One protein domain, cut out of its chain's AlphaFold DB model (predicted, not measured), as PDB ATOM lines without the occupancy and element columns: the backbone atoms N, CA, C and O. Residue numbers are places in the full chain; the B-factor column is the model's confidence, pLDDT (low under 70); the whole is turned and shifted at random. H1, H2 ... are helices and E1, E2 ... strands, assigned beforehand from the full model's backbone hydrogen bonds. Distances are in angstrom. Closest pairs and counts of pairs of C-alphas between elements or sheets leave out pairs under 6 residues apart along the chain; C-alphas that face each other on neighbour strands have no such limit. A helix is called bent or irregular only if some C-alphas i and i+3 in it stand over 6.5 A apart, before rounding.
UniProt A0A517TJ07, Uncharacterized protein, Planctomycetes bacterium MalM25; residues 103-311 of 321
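Overview. This is residues 103 to 311 of the 321 residues of an uncharacterized protein of Planctomycetes bacterium MalM25 (UniProt A0A517TJ07). Two small sheets, E8 E7 E6 E9 and E2 E1 E5, are bridged by the helices H3 and H6, each of which packs on both. H7 packs beside H6, the helical hairpin H1-H2 and the helices H4 and H5 gather round the three-strand sheet, and the strand hairpin E3-E4 reaches away from the body as an arm. The printed part has 209 residues, with seven named helices and nine named strands in the order E1 E2 H1 H2 H3 E3 E4 E5 H4 H5 E6 E7 E8 H6 E9 H7. Both larger sheets are mixed, E3 and E4 are antiparallel, and the class is mixed, helices and strands. The whole is compact, with a radius of gyration of the C-alphas of 17.7 A and spans of 53 by 52 by 33 A.

Along the chain. The largest sheet has E6 at residues 252 to 257, 15.7 A from first to last C-alpha, E7 at 262 to 265, E8 at 268 to 271 and E9 at 288 to 292. H6 takes residues 272 to 281, 14.3 A long. H7, residues 300 to 310, ends at C-alpha 310 at (91.741, 78.531, 99.764); it is irregular, with C-alphas 305 and 308 7.2 A apart. E1, residues 116 to 122, begins at C-alpha 116 at (103.358, 74.874, 90.857) and is 19.5 A long; its sheet also holds E2, residues 127 to 130, and E5, residues 205 to 208. H1 takes residues 133 to 140, and H2, residues 148 to 167, runs 28.3 A from C-alpha 148 at (114.434, 100.126, 92.975). H3 is residues 174 to 182, H4 residues 210 to 218 and H5 residues 228 to 239, 16.0 A long. E3 is residues 187 to 192, 16.0 A long, and E4 residues 197 to 202.

Arrangement. The strongly twisted sheet E8 E7 E6 E9 has a meander, E6 E7 E8, each strand the antiparallel neighbour of the one before; N 264 and O 256 are 2.8 A apart, N 270 and O 263 2.8 A. E9 is parallel to E6, with N 255 and O 290 at 2.8 A. E8, H6 and E9 form a split strand-helix-strand unit, two strands of one sheet that are not neighbours, with a helix between them along the chain and E7 and E6 between them in the sheet, and its crossover is right-handed. H6 lies over E7 at a height over the sheet of 8.6 A and stands up from it. H6 and H7 touch at Arg 276 and Ala 306, C-alphas 4.3 A apart, at a shallow tilt of 18 degrees. H6 is also at the level of the sheet E2 E1 E5. There E1 is antiparallel to E2, with N 129 and O 120 at 2.8 A, and parallel to E5, with N 117 and O 205 at 2.8 A. H3 and H5 lie on the same face of it, over E1, and H1 on the opposite face. H4 is only just at its level, with a height of 3.8 A. H1 and H2 are a helical hairpin, their closest C-alphas, of Ala 139 and Lys 155, 4.8 A apart. E3 and E4 are a hairpin, with N 189 and O 200 at 2.8 A. Every O i to N i+4 pair is within hydrogen-bond range in H1, H2, H3, H4 and H6, but 7 of 8 in H5 and 5 of 7 in H7.

Size, cuts and confidence. The C-alphas of Ile 149 and Glu 295 are the two farthest apart, at 55.2 A. The printed part has no cut, and the link from H5 to E6, 12 residues, is long. Residues 103 to 112, 220 to 226 and 295 have pLDDT under 70; the mean of the printed part is 87.7.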
ATOM      1  N   ALA A 103      88.579  86.868  96.802       47.84
ATOM      2  CA  ALA A 103      89.933  86.694  96.299       47.84
ATOM      3  C   ALA A 103      90.145  85.266  95.767       47.84
ATOM      4  O   ALA A 103      90.966  85.060  94.879       47.84
ATOM      5  N   GLY A 104      89.454  84.277  96.319       40.38
ATOM      6  CA  GLY A 104      89.523  82.873  95.959       40.38
ATOM      7  C   GLY A 104      88.496  82.399  94.924       40.38
ATOM      8  O   GLY A 104      88.558  81.233  94.566       40.38
ATOM      9  N   GLU A 105      87.573  83.224  94.423       37.72
ATOM     10  CA  GLU A 105      86.566  82.790  93.449       37.72
ATOM     11  C   GLU A 105      87.277  82.318  92.172       37.72
ATOM     12  O   GLU A 105      87.767  83.111  91.379       37.72
ATOM     13  N   GLN A 106      87.349  80.990  92.015       45.56
ATOM     14  CA  GLN A 106      87.983  80.241  90.927       45.56
ATOM     15  C   GLN A 106      89.525  80.224  90.935       45.56
ATOM     16  O   GLN A 106      90.187  80.881  90.138       45.56
ATOM     17  N   ARG A 107      90.131  79.294  91.696       53.22
ATOM     18  CA  ARG A 107      91.495  78.800  91.378       53.22
ATOM     19  C   ARG A 107      91.604  78.066  90.025       53.22
ATOM     20  O   ARG A 107      92.702  77.703  89.618       53.22
ATOM     21  N   PHE A 108      90.514  77.954  89.265       53.94
ATOM     22  CA  PHE A 108      90.587  77.945  87.801       53.94
ATOM     23  C   PHE A 108      90.841  79.368  87.317       53.94
ATOM     24  O   PHE A 108      89.961  80.044  86.799       53.94
ATOM     25  N   THR A 109      92.063  79.831  87.528       49.75
ATOM     26  CA  THR A 109      92.502  81.218  87.348       49.75
ATOM     27  C   THR A 109      92.412  81.723  85.901       49.75
ATOM     28  O   THR A 109      92.847  82.834  85.615       49.75
ATOM     29  N   GLY A 110      91.952  80.905  84.944       51.66
ATOM     30  CA  GLY A 110      92.212  81.122  83.519       51.66
ATOM     31  C   GLY A 110      93.712  81.247  83.208       51.66
ATOM     32  O   GLY A 110      94.071  81.588  82.078       51.66
ATOM     33  N   ALA A 111      94.585  81.003  84.198       62.06
ATOM     34  CA  ALA A 111      96.014  81.167  84.065       62.06
ATOM     35  C   ALA A 111      96.509  80.095  83.112       62.06
ATOM     36  O   ALA A 111      96.205  78.907  83.237       62.06
ATOM     37  N   ARG A 112      97.269  80.547  82.123       66.50
ATOM     38  CA  ARG A 112      97.882  79.658  81.141       66.50
ATOM     39  C   ARG A 112      99.125  78.978  81.701       66.50
ATOM     40  O   ARG A 112      99.513  77.946  81.164       66.50
ATOM     41  N   GLU A 113      99.688  79.548  82.764       81.88
ATOM     42  CA  GLU A 113     100.915  79.107  83.418       81.88
ATOM     43  C   GLU A 113     100.774  77.706  84.035       81.88
ATOM     44  O   GLU A 113      99.699  77.372  84.544       81.88
ATOM     45  N   PRO A 114     101.840  76.889  84.009       88.38
ATOM     46  CA  PRO A 114     101.864  75.587  84.667       88.38
ATOM     47  C   PRO A 114     101.507  75.693  86.152       88.38
ATOM     48  O   PRO A 114     101.801  76.694  86.807       88.38
ATOM     49  N   ALA A 115     100.888  74.649  86.700       91.25
ATOM     50  CA  ALA A 115     100.663  74.570  88.137       91.25
ATOM     51  C   ALA A 115     102.011  74.442  88.860       91.25
ATOM     52  O   ALA A 115     102.867  73.672  88.424       91.25
ATOM     53  N   SER A 116     102.200  75.126  89.989       93.75
ATOM     54  CA  SER A 116     103.358  74.874  90.857       93.75
ATOM     55  C   SER A 116     103.025  74.997  92.337       93.75
ATOM     56  O   SER A 116     102.099  75.711  92.704       93.75
ATOM     57  N   LEU A 117     103.771  74.305  93.195       95.12
ATOM     58  CA  LEU A 117     103.703  74.456  94.646       95.12
ATOM     59  C   LEU A 117     104.778  75.427  95.119       95.12
ATOM     60  O   LEU A 117     105.965  75.228  94.866       95.12
ATOM     61  N   CYS A 118     104.371  76.465  95.842       95.94
ATOM     62  CA  CYS A 118     105.300  77.376  96.488       95.94
ATOM     63  C   CYS A 118     105.827  76.765  97.793       95.94
ATOM     64  O   CYS A 118     105.072  76.542  98.743       95.94
ATOM     65  N   MET A 119     107.133  76.514  97.855       96.62
ATOM     66  CA  MET A 119     107.792  75.876  98.993       96.62
ATOM     67  C   MET A 119     108.979  76.700  99.495       96.62
ATOM     68  O   MET A 119     109.677  77.371  98.735       96.62
ATOM     69  N   ALA A 120     109.228  76.622 100.798       96.19
ATOM     70  CA  ALA A 120     110.458  77.092 101.422       96.19
ATOM     71  C   ALA A 120     111.021  76.016 102.349       96.19
ATOM     72  O   ALA A 120     110.272  75.190 102.881       96.19
ATOM     73  N   VAL A 121     112.337  76.030 102.552       95.50
ATOM     74  CA  VAL A 121     113.041  74.969 103.281       95.50
ATOM     75  C   VAL A 121     113.817  75.553 104.459       95.50
ATOM     76  O   VAL A 121     114.596  76.491 104.304       95.50
ATOM     77  N   ASP A 122     113.630  74.970 105.642       94.69
ATOM     78  CA  ASP A 122     114.585  75.048 106.748       94.69
ATOM     79  C   ASP A 122     115.607  73.922 106.570       94.69
ATOM     80  O   ASP A 122     115.453  72.828 107.122       94.69
ATOM     81  N   TYR A 123     116.645  74.161 105.770       90.38
ATOM     82  CA  TYR A 123     117.642  73.135 105.435       90.38
ATOM     83  C   TYR A 123     118.513  72.744 106.635       90.38
ATOM     84  O   TYR A 123     119.173  71.709 106.616       90.38
ATOM     85  N   ARG A 124     118.494  73.524 107.725       89.69
ATOM     86  CA  ARG A 124     119.178  73.156 108.973       89.69
ATOM     87  C   ARG A 124     118.388  72.147 109.789       89.69
ATOM     88  O   ARG A 124     118.989  71.356 110.513       89.69
ATOM     89  N   LYS A 125     117.057  72.208 109.715       92.69
ATOM     90  CA  LYS A 125     116.161  71.278 110.414       92.69
ATOM     91  C   LYS A 125     115.599  70.179 109.512       92.69
ATOM     92  O   LYS A 125     114.970  69.264 110.033       92.69
ATOM     93  N   GLY A 126     115.810  70.265 108.198       93.56
ATOM     94  CA  GLY A 126     115.211  69.355 107.221       93.56
ATOM     95  C   GLY A 126     113.686  69.471 107.189       93.56
ATOM     96  O   GLY A 126     112.994  68.455 107.122       93.56
ATOM     97  N   LEU A 127     113.163  70.697 107.330       96.94
ATOM     98  CA  LEU A 127     111.724  70.964 107.331       96.94
ATOM     99  C   LEU A 127     111.316  71.774 106.107       96.94
ATOM    100  O   LEU A 127     111.970  72.746 105.743       96.94
ATOM    101  N   TYR A 128     110.183  71.407 105.529       97.56
ATOM    102  CA  TYR A 128     109.581  72.046 104.371       97.56
ATOM    103  C   TYR A 128     108.324  72.797 104.795       97.56
ATOM    104  O   TYR A 128     107.561  72.334 105.646       97.56
ATOM    105  N   TYR A 129     108.095  73.952 104.187       97.44
ATOM    106  CA  TYR A 129     106.946  74.808 104.448       97.44
ATOM    107  C   TYR A 129     106.247  75.121 103.131       97.44
ATOM    108  O   TYR A 129     106.889  75.568 102.184       97.44
ATOM    109  N   PHE A 130     104.932  74.914 103.088       96.44
ATOM    110  CA  PHE A 130     104.092  75.355 101.977       96.44
ATOM    111  C   PHE A 130     103.750  76.829 102.183       96.44
ATOM    112  O   PHE A 130     103.157  77.209 103.194       96.44
ATOM    113  N   VAL A 131     104.188  77.661 101.245       96.00
ATOM    114  CA  VAL A 131     104.130  79.119 101.346       96.00
ATOM    115  C   VAL A 131     102.978  79.618 100.480       96.00
ATOM    116  O   VAL A 131     102.900  79.209  99.327       96.00
ATOM    117  N   PRO A 132     102.089  80.503 100.968       94.19
ATOM    118  CA  PRO A 132     101.028  81.067 100.138       94.19
ATOM    119  C   PRO A 132     101.600  81.714  98.868       94.19
ATOM    120  O   PRO A 132     102.383  82.661  98.955       94.19
ATOM    121  N   SER A 133     101.197  81.218  97.697       93.25
ATOM    122  CA  SER A 133     101.789  81.624  96.413       93.25
ATOM    123  C   SER A 133     101.617  83.110  96.137       93.25
ATOM    124  O   SER A 133     102.563  83.786  95.753       93.25
ATOM    125  N   ARG A 134     100.425  83.636  96.425       90.19
ATOM    126  CA  ARG A 134     100.098  85.056  96.251       90.19
ATOM    127  C   ARG A 134     100.926  85.980  97.130       90.19
ATOM    128  O   ARG A 134     101.292  87.056  96.678       90.19
ATOM    129  N   ASP A 135     101.209  85.578  98.368       92.25
ATOM    130  CA  ASP A 135     102.017  86.393  99.281       92.25
ATOM    131  C   ASP A 135     103.466  86.470  98.760       92.25
ATOM    132  O   ASP A 135     104.093  87.525  98.824       92.25
ATOM    133  N   LEU A 136     103.981  85.364  98.208       92.44
ATOM    134  CA  LEU A 136     105.302  85.317  97.581       92.44
ATOM    135  C   LEU A 136     105.345  86.147  96.287       92.44
ATOM    136  O   LEU A 136     106.221  86.992  96.128       92.44
ATOM    137  N   GLU A 137     104.370  85.958  95.400       90.81
ATOM    138  CA  GLU A 137     104.248  86.693  94.137       90.81
ATOM    139  C   GLU A 137     104.089  88.201  94.366       90.81
ATOM    140  O   GLU A 137     104.724  89.001  93.682       90.81
ATOM    141  N   HIS A 138     103.301  88.610  95.362       91.38
ATOM    142  CA  HIS A 138     103.146  90.014  95.743       91.38
ATOM    143  C   HIS A 138     104.464  90.625  96.245       91.38
ATOM    144  O   HIS A 138     104.815  91.752  95.877       91.38
ATOM    145  N   ALA A 139     105.231  89.871  97.037       92.00
ATOM    146  CA  ALA A 139     106.548  90.307  97.491       92.00
ATOM    147  C   ALA A 139     107.546  90.438  96.330       92.00
ATOM    148  O   ALA A 139     108.395  91.333  96.337       92.00
ATOM    149  N   ASP A 140     107.431  89.577  95.316       89.44
ATOM    150  CA  ASP A 140     108.304  89.572  94.146       89.44
ATOM    151  C   ASP A 140     107.866  90.541  93.034       89.44
ATOM    152  O   ASP A 140     108.709  90.998  92.257       89.44
ATOM    153  N   THR A 141     106.597  90.944  92.993       90.31
ATOM    154  CA  THR A 141     106.052  91.852  91.976       90.31
ATOM    155  C   THR A 141     106.323  93.307  92.337       90.31
ATOM    156  O   THR A 141     106.033  93.760  93.442       90.31
ATOM    157  N   ARG A 142     106.878  94.078  91.395       90.88
ATOM    158  CA  ARG A 142     107.133  95.514  91.581       90.88
ATOM    159  C   ARG A 142     105.853  96.323  91.402       90.88
ATOM    160  O   ARG A 142     105.126  96.122  90.430       90.88
ATOM    161  N   LEU A 143     105.609  97.274  92.301       91.00
ATOM    162  CA  LEU A 143     104.446  98.154  92.213       91.00
ATOM    163  C   LEU A 143     104.693  99.308  91.230       91.00
ATOM    164  O   LEU A 143     105.825  99.749  91.012       91.00
ATOM    165  N   SER A 144     103.617  99.817  90.625       91.38
ATOM    166  CA  SER A 144     103.702 100.964  89.714       91.38
ATOM    167  C   SER A 144     104.227 102.201  90.450       91.38
ATOM    168  O   SER A 144     103.725 102.552  91.514       91.38
ATOM    169  N   GLY A 145     105.246 102.856  89.886       91.50
ATOM    170  CA  GLY A 145     105.885 104.036  90.480       91.50
ATOM    171  C   GLY A 145     106.905 103.744  91.589       91.50
ATOM    172  O   GLY A 145     107.561 104.671  92.051       91.50
ATOM    173  N   GLU A 146     107.092 102.482  91.980       93.31
ATOM    174  CA  GLU A 146     108.046 102.085  93.019       93.31
ATOM    175  C   GLU A 146     109.493 102.203  92.516       93.31
ATOM    176  O   GLU A 146     109.843 101.660  91.461       93.31
ATOM    177  N   THR A 147     110.371 102.884  93.259       95.56
ATOM    178  CA  THR A 147     111.811 102.938  92.955       95.56
ATOM    179  C   THR A 147     112.502 101.607  93.268       95.56
ATOM    180  O   THR A 147     111.978 100.754  93.979       95.56
ATOM    181  N   SER A 148     113.719 101.394  92.752       95.19
ATOM    182  CA  SER A 148     114.434 100.126  92.975       95.19
ATOM    183  C   SER A 148     114.792  99.897  94.449       95.19
ATOM    184  O   SER A 148     114.841  98.755  94.898       95.19
ATOM    185  N   ILE A 149     115.037 100.977  95.202       95.31
ATOM    186  CA  ILE A 149     115.341 100.904  96.637       95.31
ATOM    187  C   ILE A 149     114.070 100.583  97.426       95.31
ATOM    188  O   ILE A 149     114.102  99.690  98.267       95.31
ATOM    189  N   GLU A 150     112.956 101.259  97.132       94.19
ATOM    190  CA  GLU A 150     111.663 100.985  97.776       94.19
ATOM    191  C   GLU A 150     111.223  99.541  97.544       94.19
ATOM    192  O   GLU A 150     110.931  98.845  98.514       94.19
ATOM    193  N   TYR A 151     111.319  99.054  96.301       93.44
ATOM    194  CA  TYR A 151     111.046  97.657  95.958       93.44
ATOM    195  C   TYR A 151     111.903  96.692  96.776       93.44
ATOM    196  O   TYR A 151     111.380  95.772  97.400       93.44
ATOM    197  N   ALA A 152     113.220  96.911  96.830       92.25
ATOM    198  CA  ALA A 152     114.121  96.037  97.576       92.25
ATOM    199  C   ALA A 152     113.815  96.026  99.085       92.25
ATOM    200  O   ALA A 152     113.880  94.972  99.724       92.25
ATOM    201  N   VAL A 153     113.469  97.182  99.661       92.69
ATOM    202  CA  VAL A 153     113.096  97.302 101.078       92.69
ATOM    203  C   VAL A 153     111.761  96.610 101.348       92.69
ATOM    204  O   VAL A 153     111.689  95.791 102.266       92.69
ATOM    205  N   ARG A 154     110.726  96.883 100.545       94.06
ATOM    206  CA  ARG A 154     109.398  96.276 100.690       94.06
ATOM    207  C   ARG A 154     109.462  94.764 100.525       94.06
ATOM    208  O   ARG A 154     109.046  94.057 101.437       94.06
ATOM    209  N   LYS A 155     110.060  94.272  99.436       93.31
ATOM    210  CA  LYS A 155     110.266  92.838  99.191       93.31
ATOM    211  C   LYS A 155     110.911  92.158 100.395       93.31
ATOM    212  O   LYS A 155     110.444  91.122 100.853       93.31
ATOM    213  N   ARG A 156     111.952  92.765 100.975       90.94
ATOM    214  CA  ARG A 156     112.619  92.223 102.168       90.94
ATOM    215  C   ARG A 156     111.700  92.172 103.394       90.94
ATOM    216  O   ARG A 156     111.753  91.198 104.146       90.94
ATOM    217  N   LEU A 157     110.898  93.210 103.627       91.81
ATOM    218  CA  LEU A 157     109.951  93.259 104.745       91.81
ATOM    219  C   LEU A 157     108.833  92.226 104.577       91.81
ATOM    220  O   LEU A 157     108.555  91.473 105.510       91.81
ATOM    221  N   GLU A 158     108.247  92.143 103.385       93.62
ATOM    222  CA  GLU A 158     107.183  91.192 103.069       93.62
ATOM    223  C   GLU A 158     107.680  89.748 103.155       93.62
ATOM    224  O   GLU A 158     107.070  88.942 103.856       93.62
ATOM    225  N   LEU A 159     108.841  89.427 102.571       92.50
ATOM    226  CA  LEU A 159     109.433  88.093 102.697       92.50
ATOM    227  C   LEU A 159     109.820  87.761 104.149       92.50
ATOM    228  O   LEU A 159     109.727  86.604 104.554       92.50
ATOM    229  N   THR A 160     110.225  88.747 104.963       91.94
ATOM    230  CA  THR A 160     110.457  88.525 106.406       91.94
ATOM    231  C   THR A 160     109.155  88.160 107.113       91.94
ATOM    232  O   THR A 160     109.110  87.176 107.850       91.94
ATOM    233  N   SER A 161     108.087  88.917 106.858       93.50
ATOM    234  CA  SER A 161     106.762  88.641 107.417       93.50
ATOM    235  C   SER A 161     106.250  87.263 106.985       93.50
ATOM    236  O   SER A 161     105.736  86.495 107.803       93.50
ATOM    237  N   LEU A 162     106.471  86.905 105.720       94.50
ATOM    238  CA  LEU A 162     106.117  85.609 105.157       94.50
ATOM    239  C   LEU A 162     106.914  84.464 105.797       94.50
ATOM    240  O   LEU A 162     106.330  83.424 106.110       94.50
ATOM    241  N   ALA A 163     108.208  84.655 106.070       93.81
ATOM    242  CA  ALA A 163     109.030  83.687 106.799       93.81
ATOM    243  C   ALA A 163     108.471  83.438 108.209       93.81
ATOM    244  O   ALA A 163     108.265  82.294 108.611       93.81
ATOM    245  N   GLU A 164     108.159  84.504 108.949       92.69
ATOM    246  CA  GLU A 164     107.593  84.410 110.300       92.69
ATOM    247  C   GLU A 164     106.201  83.769 110.318       92.69
ATOM    248  O   GLU A 164     105.847  83.061 111.265       92.69
ATOM    249  N   LYS A 165     105.384  84.026 109.292       92.75
ATOM    250  CA  LYS A 165     104.079  83.381 109.106       92.75
ATOM    251  C   LYS A 165     104.249  81.888 108.815       92.75
ATOM    252  O   LYS A 165     103.552  81.079 109.423       92.75
ATOM    253  N   SER A 166     105.207  81.529 107.962       93.75
ATOM    254  CA  SER A 166     105.521  80.138 107.606       93.75
ATOM    255  C   SER A 166     106.041  79.350 108.811       93.75
ATOM    256  O   SER A 166     105.561  78.253 109.082       93.75
ATOM    257  N   LEU A 167     106.926  79.948 109.618       92.38
ATOM    258  CA  LEU A 167     107.442  79.361 110.862       92.38
ATOM    259  C   LEU A 167     106.360  79.127 111.932       92.38
ATOM    260  O   LEU A 167     106.523  78.259 112.786       92.38
ATOM    261  N   ARG A 168     105.252  79.881 111.893       92.06
ATOM    262  CA  ARG A 168     104.061  79.661 112.739       92.06
ATOM    263  C   ARG A 168     103.127  78.567 112.203       92.06
ATOM    264  O   ARG A 168     102.144  78.223 112.865       92.06
ATOM    265  N   GLY A 169     103.372  78.089 110.986       91.12
ATOM    266  CA  GLY A 169     102.695  76.950 110.382       91.12
ATOM    267  C   GLY A 169     103.312  75.617 110.808       91.12
ATOM    268  O   GLY A 169     104.212  75.549 111.644       91.12
ATOM    269  N   ARG A 170     102.813  74.528 110.217       95.31
ATOM    270  CA  ARG A 170     103.425  73.204 110.357       95.31
ATOM    271  C   ARG A 170     104.590  73.091 109.372       95.31
ATOM    272  O   ARG A 170     104.382  73.288 108.180       95.31
ATOM    273  N   GLY A 171     105.774  72.752 109.876       96.94
ATOM    274  CA  GLY A 171     106.875  72.259 109.049       96.94
ATOM    275  C   GLY A 171     106.710  70.762 108.796       96.94
ATOM    276  O   GLY A 171     106.330  70.025 109.707       96.94
ATOM    277  N   TYR A 172     106.983  70.329 107.571       97.88
ATOM    278  CA  TYR A 172     106.864  68.942 107.129       97.88
ATOM    279  C   TYR A 172     108.246  68.326 106.981       97.88
ATOM    280  O   TYR A 172     109.159  68.975 106.471       97.88
ATOM    281  N   LYS A 173     108.413  67.079 107.415       97.44
ATOM    282  CA  LYS A 173     109.641  66.333 107.110       97.44
ATOM    283  C   LYS A 173     109.707  66.016 105.621       97.44
ATOM    284  O   LYS A 173     108.685  66.042 104.941       97.44
ATOM    285  N   ILE A 174     110.890  65.650 105.142       95.69
ATOM    286  CA  ILE A 174     111.097  65.328 103.730       95.69
ATOM    287  C   ILE A 174     110.149  64.236 103.214       95.69
ATOM    288  O   ILE A 174     109.481  64.452 102.211       95.69
ATOM    289  N   ASP A 175     109.973  63.142 103.960       96.94
ATOM    290  CA  ASP A 175     109.060  62.056 103.572       96.94
ATOM    291  C   ASP A 175     107.604  62.534 103.467       96.94
ATOM    292  O   ASP A 175     106.866  62.122 102.572       96.94
ATOM    293  N   GLU A 176     107.181  63.431 104.366       97.56
ATOM    294  CA  GLU A 176     105.845  64.031 104.320       97.56
ATOM    295  C   GLU A 176     105.718  64.989 103.133       97.56
ATOM    296  O   GLU A 176     104.705  64.965 102.443       97.56
ATOM    297  N   ALA A 177     106.736  65.813 102.873       96.94
ATOM    298  CA  ALA A 177     106.756  66.752 101.758       96.94
ATOM    299  C   ALA A 177     106.711  66.025 100.407       96.94
ATOM    300  O   ALA A 177     105.892  66.381  99.562       96.94
ATOM    301  N   ILE A 178     107.508  64.963 100.241       96.62
ATOM    302  CA  ILE A 178     107.480  64.077  99.071       96.62
ATOM    303  C   ILE A 178     106.107  63.421  98.937       96.62
ATOM    304  O   ILE A 178     105.527  63.429  97.857       96.62
ATOM    305  N   SER A 179     105.551  62.887 100.026       96.62
ATOM    306  CA  SER A 179     104.237  62.230  99.996       96.62
ATOM    307  C   SER A 179     103.113  63.194  99.602       96.62
ATOM    308  O   SER A 179     102.233  62.836  98.819       96.62
ATOM    309  N   LEU A 180     103.158  64.434 100.100       97.00
ATOM    310  CA  LEU A 180     102.219  65.492  99.734       97.00
ATOM    311  C   LEU A 180     102.413  65.943  98.283       97.00
ATOM    312  O   LEU A 180     101.432  66.060  97.560       97.00
ATOM    313  N   TYR A 181     103.648  66.153  97.831       96.31
ATOM    314  CA  TYR A 181     103.943  66.540  96.449       96.31
ATOM    315  C   TYR A 181     103.504  65.457  95.452       96.31
ATOM    316  O   TYR A 181     102.758  65.730  94.515       96.31
ATOM    317  N   ARG A 182     103.861  64.198  95.719       95.12
ATOM    318  CA  ARG A 182     103.496  63.034  94.900       95.12
ATOM    319  C   ARG A 182     101.986  62.774  94.860       95.12
ATOM    320  O   ARG A 182     101.506  62.076  93.974       95.12
ATOM    321  N   SER A 183     101.226  63.296  95.822       94.81
ATOM    322  CA  SER A 183      99.765  63.152  95.822       94.81
ATOM    323  C   SER A 183      99.074  63.930  94.698       94.81
ATOM    324  O   SER A 183      97.931  63.615  94.376       94.81
ATOM    325  N   PHE A 184      99.757  64.911  94.100       94.56
ATOM    326  CA  PHE A 184      99.278  65.624  92.924       94.56
ATOM    327  C   PHE A 184      99.572  64.809  91.669       94.56
ATOM    328  O   PHE A 184     100.718  64.432  91.420       94.56
ATOM    329  N   SER A 185      98.547  64.554  90.864       92.44
ATOM    330  CA  SER A 185      98.706  63.869  89.592       92.44
ATOM    331  C   SER A 185      99.541  64.698  88.619       92.44
ATOM    332  O   SER A 185      99.548  65.935  88.633       92.44
ATOM    333  N   GLN A 186     100.208  63.994  87.716       94.00
ATOM    334  CA  GLN A 186     100.622  64.574  86.449       94.00
ATOM    335  C   GLN A 186      99.376  64.991  85.659       94.00
ATOM    336  O   GLN A 186      98.278  64.484  85.900       94.00
ATOM    337  N   TYR A 187      99.545  65.926  84.736       90.75
ATOM    338  CA  TYR A 187      98.452  66.493  83.960       90.75
ATOM    339  C   TYR A 187      98.921  66.851  82.548       90.75
ATOM    340  O   TYR A 187     100.109  67.063  82.300       90.75
ATOM    341  N   GLU A 188      97.979  66.922  81.620       87.44
ATOM    342  CA  GLU A 188      98.206  67.343  80.248       87.44
ATOM    343  C   GLU A 188      98.364  68.865  80.167       87.44
ATOM    344  O   GLU A 188      97.504  69.652  80.577       87.44
ATOM    345  N   GLU A 189      99.478  69.304  79.592       85.75
ATOM    346  CA  GLU A 189      99.785  70.703  79.359       85.75
ATOM    347  C   GLU A 189      99.814  71.006  77.859       85.75
ATOM    348  O   GLU A 189     100.527  70.376  77.080       85.75
ATOM    349  N   VAL A 190      99.039  72.012  77.443       82.56
ATOM    350  CA  VAL A 190      99.068  72.525  76.066       82.56
ATOM    351  C   VAL A 190     100.225  73.510  75.939       82.56
ATOM    352  O   VAL A 190     100.126  74.652  76.395       82.56
ATOM    353  N   VAL A 191     101.293  73.077  75.278       81.94
ATOM    354  CA  VAL A 191     102.495  73.874  75.031       81.94
ATOM    355  C   VAL A 191     102.428  74.467  73.617       81.94
ATOM    356  O   VAL A 191     102.321  73.717  72.636       81.94
ATOM    357  N   PRO A 192     102.477  75.804  73.460       79.06
ATOM    358  CA  PRO A 192     102.540  76.427  72.145       79.06
ATOM    359  C   PRO A 192     103.880  76.116  71.462       79.06
ATOM    360  O   PRO A 192     104.938  76.128  72.083       79.06
ATOM    361  N   THR A 193     103.830  75.867  70.160       80.25
ATOM    362  CA  THR A 193     104.995  75.705  69.276       80.25
ATOM    363  C   THR A 193     105.012  76.843  68.253       80.25
ATOM    364  O   THR A 193     104.057  77.614  68.170       80.25
ATOM    365  N   GLU A 194     106.065  76.952  67.438       83.25
ATOM    366  CA  GLU A 194     106.182  78.021  66.431       83.25
ATOM    367  C   GLU A 194     105.016  78.059  65.424       83.25
ATOM    368  O   GLU A 194     104.717  79.115  64.872       83.25
ATOM    369  N   VAL A 195     104.354  76.919  65.180       81.31
ATOM    370  CA  VAL A 195     103.345  76.775  64.113       81.31
ATOM    371  C   VAL A 195     102.020  76.156  64.588       81.31
ATOM    372  O   VAL A 195     101.028  76.221  63.867       81.31
ATOM    373  N   ASN A 196     101.980  75.538  65.774       82.31
ATOM    374  CA  ASN A 196     100.804  74.846  66.322       82.31
ATOM    375  C   ASN A 196     100.877  74.746  67.864       82.31
ATOM    376  O   ASN A 196     101.653  75.455  68.497       82.31
ATOM    377  N   TYR A 197     100.134  73.833  68.483       82.81
ATOM    378  CA  TYR A 197     100.292  73.404  69.870       82.81
ATOM    379  C   TYR A 197     100.617  71.906  69.947       82.81
ATOM    380  O   TYR A 197     100.280  71.140  69.041       82.81
ATOM    381  N   ARG A 198     101.266  71.494  71.037       85.12
ATOM    382  CA  ARG A 198     101.431  70.089  71.428       85.12
ATOM    383  C   ARG A 198     100.879  69.887  72.833       85.12
ATOM    384  O   ARG A 198     100.937  70.808  73.643       85.12
ATOM    385  N   VAL A 199     100.336  68.706  73.095       84.94
ATOM    386  CA  VAL A 199      99.945  68.296  74.444       84.94
ATOM    387  C   VAL A 199     101.073  67.438  74.992       84.94
ATOM    388  O   VAL A 199     101.487  66.480  74.339       84.94
ATOM    389  N   GLU A 200     101.617  67.828  76.138       89.69
ATOM    390  CA  GLU A 200     102.680  67.097  76.823       89.69
ATOM    391  C   GLU A 200     102.260  66.773  78.246       89.69
ATOM    392  O   GLU A 200     101.545  67.545  78.883       89.69
ATOM    393  N   GLN A 201     102.739  65.641  78.754       90.25
ATOM    394  CA  GLN A 201     102.559  65.315  80.156       90.25
ATOM    395  C   GLN A 201     103.489  66.187  80.998       90.25
ATOM    396  O   GLN A 201     104.704  66.200  80.788       90.25
ATOM    397  N   SER A 202     102.911  66.886  81.964       90.81
ATOM    398  CA  SER A 202     103.607  67.765  82.893       90.81
ATOM    399  C   SER A 202     103.317  67.332  84.327       90.81
ATOM    400  O   SER A 202     102.314  66.674  84.617       90.81
ATOM    401  N   GLN A 203     104.212  67.680  85.243       93.19
ATOM    402  CA  GLN A 203     103.991  67.521  86.678       93.19
ATOM    403  C   GLN A 203     103.919  68.892  87.331       93.19
ATOM    404  O   GLN A 203     104.466  69.863  86.808       93.19
ATOM    405  N   ILE A 204     103.265  68.973  88.489       93.25
ATOM    406  CA  ILE A 204     103.202  70.226  89.238       93.25
ATOM    407  C   ILE A 204     104.624  70.728  89.535       93.25
ATOM    408  O   ILE A 204     105.461  70.001  90.061       93.25
ATOM    409  N   GLY A 205     104.944  71.961  89.154       94.75
ATOM    410  CA  GLY A 205     106.253  72.554  89.417       94.75
ATOM    411  C   GLY A 205     106.488  72.803  90.908       94.75
ATOM    412  O   GLY A 205     105.575  72.699  91.729       94.75
ATOM    413  N   VAL A 206     107.704  73.218  91.260       95.19
ATOM    414  CA  VAL A 206     108.002  73.772  92.586       95.19
ATOM    415  C   VAL A 206     108.600  75.161  92.417       95.19
ATOM    416  O   VAL A 206     109.641  75.326  91.786       95.19
ATOM    417  N   THR A 207     107.938  76.157  92.995       94.69
ATOM    418  CA  THR A 207     108.433  77.533  93.063       94.69
ATOM    419  C   THR A 207     109.006  77.770  94.454       94.69
ATOM    420  O   THR A 207     108.390  77.410  95.454       94.69
ATOM    421  N   TYR A 208     110.180  78.384  94.553       94.06
ATOM    422  CA  TYR A 208     110.833  78.628  95.838       94.06
ATOM    423  C   TYR A 208     111.600  79.948  95.831       94.06
ATOM    424  O   TYR A 208     111.914  80.510  94.784       94.06
ATOM    425  N   SER A 209     111.917  80.438  97.030       92.69
ATOM    426  CA  SER A 209     112.775  81.603  97.234       92.69
ATOM    427  C   SER A 209     113.936  81.222  98.145       92.69
ATOM    428  O   SER A 209     113.739  80.796  99.290       92.69
ATOM    429  N   THR A 210     115.159  81.373  97.632       91.38
ATOM    430  CA  THR A 210     116.401  81.145  98.388       91.38
ATOM    431  C   THR A 210     116.473  82.080  99.587       91.38
ATOM    432  O   THR A 210     116.700  81.641 100.710       91.38
ATOM    433  N   TRP A 211     116.140  83.356  99.379       90.31
ATOM    434  CA  TRP A 211     116.097  84.356 100.440       90.31
ATOM    435  C   TRP A 211     115.101  83.983 101.547       90.31
ATOM    436  O   TRP A 211     115.417  84.093 102.732       90.31
ATOM    437  N   LEU A 212     113.899  83.528 101.174       92.44
ATOM    438  CA  LEU A 212     112.882  83.111 102.141       92.44
ATOM    439  C   LEU A 212     113.355  81.898 102.954       92.44
ATOM    440  O   LEU A 212     113.233  81.891 104.178       92.44
ATOM    441  N   SER A 213     113.944  80.907 102.284       93.56
ATOM    442  CA  SER A 213     114.482  79.691 102.909       93.56
ATOM    443  C   SER A 213     115.648  79.997 103.856       93.56
ATOM    444  O   SER A 213     115.708  79.478 104.972       93.56
ATOM    445  N   ASP A 214     116.524  80.931 103.485       90.62
ATOM    446  CA  ASP A 214     117.581  81.441 104.361       90.62
ATOM    447  C   ASP A 214     117.021  82.134 105.594       90.62
ATOM    448  O   ASP A 214     117.506  81.931 106.712       90.62
ATOM    449  N   LYS A 215     115.979  82.947 105.405       90.75
ATOM    450  CA  LYS A 215     115.336  83.654 106.507       90.75
ATOM    451  C   LYS A 215     114.691  82.689 107.495       90.75
ATOM    452  O   LYS A 215     114.779  82.912 108.699       90.75
ATOM    453  N   ILE A 216     114.089  81.613 107.002       92.75
ATOM    454  CA  ILE A 216     113.533  80.535 107.826       92.75
ATOM    455  C   ILE A 216     114.655  79.780 108.561       92.75
ATOM    456  O   ILE A 216     114.550  79.552 109.766       92.75
ATOM    457  N   SER A 217     115.752  79.455 107.870       90.12
ATOM    458  CA  SER A 217     116.860  78.646 108.405       90.12
ATOM    459  C   SER A 217     117.730  79.377 109.439       90.12
ATOM    460  O   SER A 217     118.223  78.769 110.396       90.12
ATOM    461  N   TYR A 218     117.941  80.685 109.268       84.25
ATOM    462  CA  TYR A 218     118.825  81.496 110.121       84.25
ATOM    463  C   TYR A 218     118.102  82.562 110.956       84.25
ATOM    464  O   TYR A 218     118.709  83.146 111.854       84.25
ATOM    465  N   GLY A 219     116.814  82.814 110.717       76.38
ATOM    466  CA  GLY A 219     116.038  83.798 111.468       76.38
ATOM    467  C   GLY A 219     116.471  85.249 111.216       76.38
ATOM    468  O   GLY A 219     116.722  85.686 110.088       76.38
ATOM    469  N   THR A 220     116.505  86.068 112.269       61.59
ATOM    470  CA  THR A 220     116.816  87.508 112.180       61.59
ATOM    471  C   THR A 220     118.277  87.825 111.857       61.59
ATOM    472  O   THR A 220     118.535  88.894 111.305       61.59
ATOM    473  N   ASP A 221     119.201  86.890 112.090       58.62
ATOM    474  CA  ASP A 221     120.646  87.049 111.871       58.62
ATOM    475  C   ASP A 221     121.034  86.845 110.393       58.62
ATOM    476  O   ASP A 221     121.757  85.926 110.015       58.62
ATOM    477  N   SER A 222     120.522  87.691 109.496       51.44
ATOM    478  CA  SER A 222     120.720  87.514 108.052       51.44
ATOM    479  C   SER A 222     122.038  88.127 107.559       51.44
ATOM    480  O   SER A 222     122.073  89.290 107.146       51.44
ATOM    481  N   ARG A 223     123.103  87.322 107.495       56.47
ATOM    482  CA  ARG A 223     123.919  87.298 106.273       56.47
ATOM    483  C   ARG A 223     123.335  86.175 105.425       56.47
ATOM    484  O   ARG A 223     123.488  85.024 105.812       56.47
ATOM    485  N   VAL A 224     122.631  86.528 104.347       57.34
ATOM    486  CA  VAL A 224     122.276  85.585 103.271       57.34
ATOM    487  C   VAL A 224     123.588  84.917 102.885       57.34
ATOM    488  O   VAL A 224     124.527  85.607 102.471       57.34
ATOM    489  N   ARG A 225     123.721  83.632 103.205       63.47
ATOM    490  CA  ARG A 225     124.857  82.848 102.728       63.47
ATOM    491  C   ARG A 225     124.478  82.395 101.327       63.47
ATOM    492  O   ARG A 225     123.313  82.441 100.957       63.47
ATOM    493  N   ASP A 226     125.463  82.041 100.523       65.69
ATOM    494  CA  ASP A 226     125.206  81.489  99.196       65.69
ATOM    495  C   ASP A 226     124.698  80.042  99.346       65.69
ATOM    496  O   ASP A 226     125.400  79.088  99.034       65.69
ATOM    497  N   SER A 227     123.525  79.887  99.974       80.00
ATOM    498  CA  SER A 227     122.864  78.618 100.311       80.00
ATOM    499  C   SER A 227     121.898  78.166  99.216       80.00
ATOM    500  O   SER A 227     121.020  77.328  99.430       80.00
ATOM    501  N   GLU A 228     122.037  78.746  98.022       87.31
ATOM    502  CA  GLU A 228     121.258  78.370  96.850       87.31
ATOM    503  C   GLU A 228     121.425  76.878  96.552       87.31
ATOM    504  O   GLU A 228     120.430  76.202  96.317       87.31
ATOM    505  N   ALA A 229     122.643  76.338  96.664       88.50
ATOM    506  CA  ALA A 229     122.911  74.924  96.421       88.50
ATOM    507  C   ALA A 229     122.129  73.999  97.373       88.50
ATOM    508  O   ALA A 229     121.525  73.027  96.923       88.50
ATOM    509  N   GLU A 230     122.099  74.300  98.674       90.12
ATOM    510  CA  GLU A 230     121.365  73.521  99.672       90.12
ATOM    511  C   GLU A 230     119.850  73.603  99.458       90.12
ATOM    512  O   GLU A 230     119.161  72.587  99.540       90.12
ATOM    513  N   VAL A 231     119.330  74.797  99.150       91.31
ATOM    514  CA  VAL A 231     117.901  74.991  98.870       91.31
ATOM    515  C   VAL A 231     117.502  74.251  97.594       91.31
ATOM    516  O   VAL A 231     116.534  73.496  97.612       91.31
ATOM    517  N   VAL A 232     118.262  74.414  96.509       93.00
ATOM    518  CA  VAL A 232     118.024  73.731  95.228       93.00
ATOM    519  C   VAL A 232     118.067  72.220  95.418       93.00
ATOM    520  O   VAL A 232     117.143  71.539  94.988       93.00
ATOM    521  N   SER A 233     119.082  71.694  96.110       92.12
ATOM    522  CA  SER A 233     119.198  70.256  96.381       92.12
ATOM    523  C   SER A 233     117.982  69.724  97.140       92.12
ATOM    524  O   SER A 233     117.439  68.690  96.765       92.12
ATOM    525  N   ALA A 234     117.529  70.435  98.176       91.62
ATOM    526  CA  ALA A 234     116.378  70.019  98.972       91.62
ATOM    527  C   ALA A 234     115.056  70.066  98.185       91.62
ATOM    528  O   ALA A 234     114.172  69.246  98.426       91.62
ATOM    529  N   ILE A 235     114.905  71.026  97.266       93.75
ATOM    530  CA  ILE A 235     113.728  71.144  96.394       93.75
ATOM    531  C   ILE A 235     113.736  70.071  95.299       93.75
ATOM    532  O   ILE A 235     112.690  69.479  95.029       93.75
ATOM    533  N   LEU A 236     114.895  69.796  94.694       94.12
ATOM    534  CA  LEU A 236     115.035  68.759  93.668       94.12
ATOM    535  C   LEU A 236     114.655  67.378  94.205       94.12
ATOM    536  O   LEU A 236     113.940  66.650  93.527       94.12
ATOM    537  N   GLU A 237     115.026  67.060  95.446       91.75
ATOM    538  CA  GLU A 237     114.664  65.786  96.082       91.75
ATOM    539  C   GLU A 237     113.139  65.577  96.172       91.75
ATOM    540  O   GLU A 237     112.644  64.459  96.021       91.75
ATOM    541  N   VAL A 238     112.368  66.658  96.340       91.56
ATOM    542  CA  VAL A 238     110.898  66.608  96.288       91.56
ATOM    543  C   VAL A 238     110.402  66.477  94.844       91.56
ATOM    544  O   VAL A 238     109.554  65.634  94.556       91.56
ATOM    545  N   TYR A 239     110.945  67.290  93.935       92.31
ATOM    546  CA  TYR A 239     110.515  67.383  92.536       92.31
ATOM    547  C   TYR A 239     110.772  66.106  91.715       92.31
ATOM    548  O   TYR A 239     110.013  65.794  90.797       92.31
ATOM    549  N   GLU A 240     111.815  65.342  92.037       91.56
ATOM    550  CA  GLU A 240     112.197  64.118  91.316       91.56
ATOM    551  C   GLU A 240     111.240  62.932  91.540       91.56
ATOM    552  O   GLU A 240     111.398  61.884  90.910       91.56
ATOM    553  N   THR A 241     110.228  63.083  92.401       87.81
ATOM    554  CA  THR A 241     109.261  62.023  92.707       87.81
ATOM    555  C   THR A 241     107.887  62.330  92.092       87.81
ATOM    556  O   THR A 241     107.015  62.869  92.782       87.81
ATOM    557  N   PRO A 242     107.646  61.975  90.814       88.94
ATOM    558  CA  PRO A 242     106.400  62.298  90.131       88.94
ATOM    559  C   PRO A 242     105.196  61.591  90.757       88.94
ATOM    560  O   PRO A 242     105.271  60.437  91.203       88.94
ATOM    561  N   GLY A 243     104.058  62.281  90.735       90.38
ATOM    562  CA  GLY A 243     102.766  61.729  91.124       90.38
ATOM    563  C   GLY A 243     102.155  60.768  90.098       90.38
ATOM    564  O   GLY A 243     102.786  60.448  89.081       90.38
ATOM    565  N   PRO A 244     100.932  60.271  90.366       91.62
ATOM    566  CA  PRO A 244     100.228  59.361  89.466       91.62
ATOM    567  C   PRO A 244      99.957  60.017  88.108       91.62
ATOM    568  O   PRO A 244      99.818  61.234  88.007       91.62
ATOM    569  N   HIS A 245      99.909  59.203  87.059       88.38
ATOM    570  CA  HIS A 245      99.587  59.668  85.715       88.38
ATOM    571  C   HIS A 245      98.071  59.813  85.561       88.38
ATOM    572  O   HIS A 245      97.351  58.878  85.897       88.38
ATOM    573  N   GLU A 246      97.618  60.955  85.047       84.69
ATOM    574  CA  GLU A 246      96.209  61.244  84.769       84.69
ATOM    575  C   GLU A 246      96.066  62.000  83.444       84.69
ATOM    576  O   GLU A 246      96.883  62.873  83.125       84.69
ATOM    577  N   GLU A 247      94.998  61.697  82.704       81.44
ATOM    578  CA  GLU A 247      94.606  62.355  81.444       81.44
ATOM    579  C   GLU A 247      93.722  63.586  81.732       81.44
ATOM    580  O   GLU A 247      92.621  63.756  81.210       81.44
ATOM    581  N   SER A 248      94.173  64.439  82.650       84.12
ATOM    582  CA  SER A 248      93.468  65.655  83.066       84.12
ATOM    583  C   SER A 248      94.267  66.888  82.674       84.12
ATOM    584  O   SER A 248      95.483  66.893  82.780       84.12
ATOM    585  N   MET A 249      93.594  67.982  82.310       83.12
ATOM    586  CA  MET A 249      94.235  69.279  82.025       83.12
ATOM    587  C   MET A 249      94.715  70.035  83.281       83.12
ATOM    588  O   MET A 249      95.319  71.110  83.173       83.12
ATOM    589  N   TYR A 250      94.392  69.507  84.465       85.31
ATOM    590  CA  TYR A 250      94.724  70.056  85.779       85.31
ATOM    591  C   TYR A 250      95.255  68.950  86.696       85.31
ATOM    592  O   TYR A 250      94.733  67.832  86.633       85.31
ATOM    593  N   PRO A 251      96.214  69.244  87.591       90.00
ATOM    594  CA  PRO A 251      96.654  68.268  88.578       90.00
ATOM    595  C   PRO A 251      95.497  67.921  89.517       90.00
ATOM    596  O   PRO A 251      94.805  68.809  90.020       90.00
ATOM    597  N   ILE A 252      95.291  66.633  89.758       89.50
ATOM    598  CA  ILE A 252      94.280  66.100  90.673       89.50
ATOM    599  C   ILE A 252      94.977  65.700  91.966       89.50
ATOM    600  O   ILE A 252      96.020  65.056  91.933       89.50
ATOM    601  N   VAL A 253      94.403  66.052  93.111       91.69
ATOM    602  CA  VAL A 253      94.852  65.545  94.409       91.69
ATOM    603  C   VAL A 253      93.716  64.814  95.110       91.69
ATOM    604  O   VAL A 253      92.634  65.364  95.320       91.69
ATOM    605  N   ALA A 254      93.983  63.566  95.490       90.19
ATOM    606  CA  ALA A 254      93.065  62.765  96.283       90.19
ATOM    607  C   ALA A 254      93.142  63.182  97.759       90.19
ATOM    608  O   ALA A 254      94.188  63.075  98.410       90.19
ATOM    609  N   VAL A 255      92.017  63.646  98.294       92.38
ATOM    610  CA  VAL A 255      91.854  64.048  99.691       92.38
ATOM    611  C   VAL A 255      90.846  63.110 100.334       92.38
ATOM    612  O   VAL A 255      89.650  63.155 100.047       92.38
ATOM    613  N   HIS A 256      91.326  62.256 101.229       93.62
ATOM    614  CA  HIS A 256      90.460  61.353 101.975       93.62
ATOM    615  C   HIS A 256      90.033  62.003 103.290       93.62
ATOM    616  O   HIS A 256      90.877  62.474 104.056       93.62
ATOM    617  N   ILE A 257      88.727  62.061 103.537       91.94
ATOM    618  CA  ILE A 257      88.130  62.744 104.683       91.94
ATOM    619  C   ILE A 257      87.837  61.715 105.775       91.94
ATOM    620  O   ILE A 257      87.196  60.701 105.516       91.94
ATOM    621  N   HIS A 258      88.308  61.989 106.992       91.19
ATOM    622  CA  HIS A 258      88.100  61.142 108.167       91.19
ATOM    623  C   HIS A 258      86.989  61.711 109.055       91.19
ATOM    624  O   HIS A 258      86.713  62.912 109.038       91.19
ATOM    625  N   GLU A 259      86.376  60.852 109.872       84.81
ATOM    626  CA  GLU A 259      85.311  61.244 110.810       84.81
ATOM    627  C   GLU A 259      85.806  62.164 111.942       84.81
ATOM    628  O   GLU A 259      85.027  62.918 112.517       84.81
ATOM    629  N   ASP A 260      87.106  62.148 112.246       89.25
ATOM    630  CA  ASP A 260      87.723  62.859 113.371       89.25
ATOM    631  C   ASP A 260      88.210  64.281 113.033       89.25
ATOM    632  O   ASP A 260      89.173  64.772 113.617       89.25
ATOM    633  N   GLU A 261      87.537  64.950 112.093       89.38
ATOM    634  CA  GLU A 261      87.852  66.312 111.622       89.38
ATOM    635  C   GLU A 261      89.270  66.470 111.042       89.38
ATOM    636  O   GLU A 261      89.904  67.534 111.094       89.38
ATOM    637  N   HIS A 262      89.771  65.398 110.430       93.62
ATOM    638  CA  HIS A 262      91.032  65.392 109.709       93.62
ATOM    639  C   HIS A 262      90.867  64.933 108.267       93.62
ATOM    640  O   HIS A 262      89.911  64.259 107.889       93.62
ATOM    641  N   VAL A 263      91.845  65.297 107.444       94.94
ATOM    642  CA  VAL A 263      91.995  64.750 106.096       94.94
ATOM    643  C   VAL A 263      93.328  64.027 105.981       94.94
ATOM    644  O   VAL A 263      94.276  64.336 106.706       94.94
ATOM    645  N   SER A 264      93.428  63.095 105.044       96.19
ATOM    646  CA  SER A 264      94.707  62.543 104.616       96.19
ATOM    647  C   SER A 264      94.952  62.801 103.140       96.19
ATOM    648  O   SER A 264      94.081  62.546 102.309       96.19
ATOM    649  N   VAL A 265      96.162  63.259 102.836       96.00
ATOM    650  CA  VAL A 265      96.651  63.534 101.483       96.00
ATOM    651  C   VAL A 265      97.990  62.825 101.331       96.00
ATOM    652  O   VAL A 265      98.878  63.019 102.159       96.00
ATOM    653  N   GLY A 266      98.116  61.931 100.346       92.69
ATOM    654  CA  GLY A 266      99.332  61.120 100.174       92.69
ATOM    655  C   GLY A 266      99.713  60.293 101.413       92.69
ATOM    656  O   GLY A 266     100.887  60.066 101.665       92.69
ATOM    657  N   GLY A 267      98.742  59.901 102.246       94.19
ATOM    658  CA  GLY A 267      98.993  59.214 103.524       94.19
ATOM    659  C   GLY A 267      99.416  60.126 104.685       94.19
ATOM    660  O   GLY A 267      99.521  59.662 105.819       94.19
ATOM    661  N   VAL A 268      99.597  61.430 104.454       97.38
ATOM    662  CA  VAL A 268      99.898  62.410 105.503       97.38
ATOM    663  C   VAL A 268      98.599  62.922 106.109       97.38
ATOM    664  O   VAL A 268      97.738  63.451 105.409       97.38
ATOM    665  N   ARG A 269      98.464  62.799 107.432       96.88
ATOM    666  CA  ARG A 269      97.314  63.314 108.183       96.88
ATOM    667  C   ARG A 269      97.439  64.819 108.409       96.88
ATOM    668  O   ARG A 269      98.446  65.299 108.939       96.88
ATOM    669  N   LEU A 270      96.399  65.560 108.047       97.12
ATOM    670  CA  LEU A 270      96.353  67.016 108.041       97.12
ATOM    671  C   LEU A 270      95.113  67.522 108.790       97.12
ATOM    672  O   LEU A 270      94.026  66.953 108.705       97.12
ATOM    673  N   SER A 271      95.269  68.636 109.503       95.81
ATOM    674  CA  SER A 271      94.127  69.456 109.925       95.81
ATOM    675  C   SER A 271      93.579  70.268 108.745       95.81
ATOM    676  O   SER A 271      94.295  70.486 107.764       95.81
ATOM    677  N   ALA A 272      92.362  70.808 108.870       94.00
ATOM    678  CA  ALA A 272      91.799  71.742 107.888       94.00
ATOM    679  C   ALA A 272      92.759  72.904 107.575       94.00
ATOM    680  O   ALA A 272      93.003  73.235 106.418       94.00
ATOM    681  N   ARG A 273      93.392  73.465 108.613       94.50
ATOM    682  CA  ARG A 273      94.388  74.533 108.467       94.50
ATOM    683  C   ARG A 273      95.604  74.085 107.654       94.50
ATOM    684  O   ARG A 273      96.090  74.846 106.828       94.50
ATOM    685  N   ASN A 274      96.103  72.872 107.881       96.12
ATOM    686  CA  ASN A 274      97.251  72.358 107.135       96.12
ATOM    687  C   ASN A 274      96.911  72.123 105.663       96.12
ATOM    688  O   ASN A 274      97.698  72.506 104.802       96.12
ATOM    689  N   LEU A 275      95.731  71.556 105.384       95.81
ATOM    690  CA  LEU A 275      95.241  71.418 104.015       95.81
ATOM    691  C   LEU A 275      95.124  72.791 103.350       95.81
ATOM    692  O   LEU A 275      95.627  72.973 102.250       95.81
ATOM    693  N   ARG A 276      94.522  73.773 104.031       93.88
ATOM    694  CA  ARG A 276      94.426  75.151 103.542       93.88
ATOM    695  C   ARG A 276      95.787  75.704 103.141       93.88
ATOM    696  O   ARG A 276      95.905  76.243 102.051       93.88
ATOM    697  N   ASP A 277      96.785  75.582 104.016       94.19
ATOM    698  CA  ASP A 277      98.123  76.138 103.804       94.19
ATOM    699  C   ASP A 277      98.812  75.490 102.577       94.19
ATOM    700  O   ASP A 277      99.465  76.185 101.798       94.19
ATOM    701  N   ILE A 278      98.581  74.193 102.329       95.44
ATOM    702  CA  ILE A 278      99.013  73.509 101.097       95.44
ATOM    703  C   ILE A 278      98.234  74.036  99.889       95.44
ATOM    704  O   ILE A 278      98.829  74.439  98.892       95.44
ATOM    705  N   LEU A 279      96.905  74.091  99.972       93.19
ATOM    706  CA  LEU A 279      96.063  74.514  98.858       93.19
ATOM    707  C   LEU A 279      96.353  75.951  98.428       93.19
ATOM    708  O   LEU A 279      96.388  76.204  97.230       93.19
ATOM    709  N   ILE A 280      96.603  76.877  99.363       92.69
ATOM    710  CA  ILE A 280      96.949  78.269  99.035       92.69
ATOM    711  C   ILE A 280      98.363  78.427  98.475       92.69
ATOM    712  O   ILE A 280      98.649  79.459  97.867       92.69
ATOM    713  N   SER A 281      99.233  77.428  98.650       94.88
ATOM    714  CA  SER A 281     100.587  77.438  98.090       94.88
ATOM    715  C   SER A 281     100.642  77.138  96.597       94.88
ATOM    716  O   SER A 281     101.656  77.408  95.964       94.88
ATOM    717  N   ILE A 282      99.557  76.624  96.011       93.12
ATOM    718  CA  ILE A 282      99.512  76.350  94.573       93.12
ATOM    719  C   ILE A 282      99.504  77.689  93.805       93.12
ATOM    720  O   ILE A 282      98.774  78.612  94.180       93.12
ATOM    721  N   SER A 283     100.303  77.825  92.755       89.56
ATOM    722  CA  SER A 283     100.310  78.948  91.805       89.56
ATOM    723  C   SER A 283     100.007  78.461  90.384       89.56
ATOM    724  O   SER A 283      99.956  77.254  90.141       89.56
ATOM    725  N   GLY A 284      99.796  79.397  89.453       87.12
ATOM    726  CA  GLY A 284      99.477  79.085  88.060       87.12
ATOM    727  C   GLY A 284      98.090  78.457  87.924       87.12
ATOM    728  O   GLY A 284      97.101  78.992  88.447       87.12
ATOM    729  N   ARG A 285      98.007  77.324  87.221       81.19
ATOM    730  CA  ARG A 285      96.800  76.486  87.203       81.19
ATOM    731  C   ARG A 285      96.540  75.908  88.598       81.19
ATOM    732  O   ARG A 285      97.428  75.331  89.218       81.19
ATOM    733  N   GLY A 286      95.314  76.052  89.096       84.56
ATOM    734  CA  GLY A 286      94.891  75.393  90.333       84.56
ATOM    735  C   GLY A 286      94.879  73.865  90.216       84.56
ATOM    736  O   GLY A 286      95.050  73.310  89.132       84.56
ATOM    737  N   ALA A 287      94.634  73.190  91.339       86.44
ATOM    738  CA  ALA A 287      94.449  71.743  91.382       86.44
ATOM    739  C   ALA A 287      92.966  71.381  91.519       86.44
ATOM    740  O   ALA A 287      92.193  72.111  92.140       86.44
ATOM    741  N   MET A 288      92.576  70.239  90.962       86.88
ATOM    742  CA  MET A 288      91.283  69.618  91.238       86.88
ATOM    743  C   MET A 288      91.385  68.761  92.495       86.88
ATOM    744  O   MET A 288      92.426  68.158  92.758       86.88
ATOM    745  N   LEU A 289      90.305  68.707  93.272       87.81
ATOM    746  CA  LEU A 289      90.269  67.928  94.504       87.81
ATOM    747  C   LEU A 289      89.330  66.747  94.305       87.81
ATOM    748  O   LEU A 289      88.125  66.931  94.120       87.81
ATOM    749  N   ASP A 290      89.876  65.544  94.399       86.31
ATOM    750  CA  ASP A 290      89.074  64.335  94.494       86.31
ATOM    751  C   ASP A 290      88.817  64.021  95.973       86.31
ATOM    752  O   ASP A 290      89.707  63.586  96.708       86.31
ATOM    753  N   LEU A 291      87.609  64.345  96.442       87.00
ATOM    754  CA  LEU A 291      87.213  64.150  97.835       87.00
ATOM    755  C   LEU A 291      86.594  62.761  98.010       87.00
ATOM    756  O   LEU A 291      85.503  62.503  97.501       87.00
ATOM    757  N   SER A 292      87.247  61.908  98.800       84.62
ATOM    758  CA  SER A 292      86.772  60.560  99.139       84.62
ATOM    759  C   SER A 292      86.547  60.392 100.646       84.62
ATOM    760  O   SER A 292      86.974  61.221 101.448       84.62
ATOM    761  N   GLY A 293      85.880  59.304 101.047       76.50
ATOM    762  CA  GLY A 293      85.646  58.973 102.463       76.50
ATOM    763  C   GLY A 293      84.326  59.483 103.047       76.50
ATOM    764  O   GLY A 293      84.085  59.296 104.233       76.50
ATOM    765  N   LEU A 294      83.450  60.085 102.233       71.00
ATOM    766  CA  LEU A 294      82.114  60.515 102.656       71.00
ATOM    767  C   LEU A 294      81.061  60.264 101.577       71.00
ATOM    768  O   LEU A 294      81.315  60.436 100.385       71.00
ATOM    769  N   GLU A 295      79.846  59.944 102.018       63.25
ATOM    770  CA  GLU A 295      78.656  59.970 101.173       63.25
ATOM    771  C   GLU A 295      78.075  61.394 101.161       63.25
ATOM    772  O   GLU A 295      77.487  61.855 102.137       63.25
ATOM    773  N   GLY A 296      78.247  62.117 100.048       71.12
ATOM    774  CA  GLY A 296      77.598  63.412  99.818       71.12
ATOM    775  C   GLY A 296      78.532  64.626  99.813       71.12
ATOM    776  O   GLY A 296      79.581  64.623  99.165       71.12
ATOM    777  N   SER A 297      78.083  65.717 100.436       78.00
ATOM    778  CA  SER A 297      78.781  67.011 100.442       78.00
ATOM    779  C   SER A 297      79.929  67.041 101.453       78.00
ATOM    780  O   SER A 297      79.871  66.389 102.492       78.00
ATOM    781  N   ALA A 298      80.954  67.852 101.173       82.50
ATOM    782  CA  ALA A 298      82.062  68.063 102.101       82.50
ATOM    783  C   ALA A 298      81.566  68.633 103.454       82.50
ATOM    784  O   ALA A 298      80.670  69.484 103.454       82.50
ATOM    785  N   PRO A 299      82.146  68.224 104.601       86.88
ATOM    786  CA  PRO A 299      81.742  68.709 105.919       86.88
ATOM    787  C   PRO A 299      81.976  70.212 106.088       86.88
ATOM    788  O   PRO A 299      82.948  70.757 105.561       86.88
ATOM    789  N   GLY A 300      81.143  70.868 106.902       86.94
ATOM    790  CA  GLY A 300      81.234  72.312 107.159       86.94
ATOM    791  C   GLY A 300      82.612  72.758 107.659       86.94
ATOM    792  O   GLY A 300      83.160  73.725 107.141       86.94
ATOM    793  N   TRP A 301      83.237  71.998 108.568       91.38
ATOM    794  CA  TRP A 301      84.576  72.311 109.088       91.38
ATOM    795  C   TRP A 301      85.653  72.332 107.992       91.38
ATOM    796  O   TRP A 301      86.580  73.143 108.042       91.38
ATOM    797  N   LEU A 302      85.533  71.465 106.982       90.19
ATOM    798  CA  LEU A 302      86.474  71.382 105.867       90.19
ATOM    799  C   LEU A 302      86.231  72.530 104.887       90.19
ATOM    800  O   LEU A 302      87.175  73.175 104.422       90.19
ATOM    801  N   VAL A 303      84.957  72.813 104.612       88.31
ATOM    802  CA  VAL A 303      84.539  73.909 103.737       88.31
ATOM    803  C   VAL A 303      84.969  75.260 104.307       88.31
ATOM    804  O   VAL A 303      85.599  76.047 103.604       88.31
ATOM    805  N   GLU A 304      84.665  75.530 105.572       88.69
ATOM    806  CA  GLU A 304      84.956  76.804 106.233       88.69
ATOM    807  C   GLU A 304      86.429  76.928 106.634       88.69
ATOM    808  O   GLU A 304      87.016  78.003 106.522       88.69
ATOM    809  N   GLY A 305      87.046  75.831 107.080       89.25
ATOM    810  CA  GLY A 305      88.417  75.832 107.583       89.25
ATOM    811  C   GLY A 305      89.491  75.757 106.497       89.25
ATOM    812  O   GLY A 305      90.599  76.259 106.714       89.25
ATOM    813  N   ALA A 306      89.185  75.148 105.345       91.06
ATOM    814  CA  ALA A 306      90.166  74.896 104.291       91.06
ATOM    815  C   ALA A 306      89.735  75.347 102.897       91.06
ATOM    816  O   ALA A 306      90.441  76.144 102.283       91.06
ATOM    817  N   LEU A 307      88.601  74.856 102.396       88.12
ATOM    818  CA  LEU A 307      88.238  74.996 100.982       88.12
ATOM    819  C   LEU A 307      87.892  76.443 100.618       88.12
ATOM    820  O   LEU A 307      88.527  77.017  99.735       88.12
ATOM    821  N   THR A 308      86.956  77.063 101.338       85.56
ATOM    822  CA  THR A 308      86.530  78.450 101.094       85.56
ATOM    823  C   THR A 308      87.691  79.438 101.263       85.56
ATOM    824  O   THR A 308      87.933  80.209 100.334       85.56
ATOM    825  N   PRO A 309      88.490  79.396 102.356       87.38
ATOM    826  CA  PRO A 309      89.659  80.271 102.489       87.38
ATOM    827  C   PRO A 309      90.743  80.037 101.432       87.38
ATOM    828  O   PRO A 309      91.535  80.938 101.170       87.38
ATOM    829  N   ALA A 310      90.813  78.834 100.849       85.56
ATOM    830  CA  ALA A 310      91.741  78.531  99.764       85.56
ATOM    831  C   ALA A 310      91.202  78.881  98.365       85.56
ATOM    832  O   ALA A 310      91.959  78.806  97.395       85.56
ATOM    833  N   GLY A 311      89.935  79.294  98.253       79.19
ATOM    834  CA  GLY A 311      89.298  79.671  96.988       79.19
ATOM    835  C   GLY A 311      88.563  78.550  96.251       79.19
ATOM    836  O   GLY A 311      88.371  78.589  95.038       79.19
TER     837      GLY A 311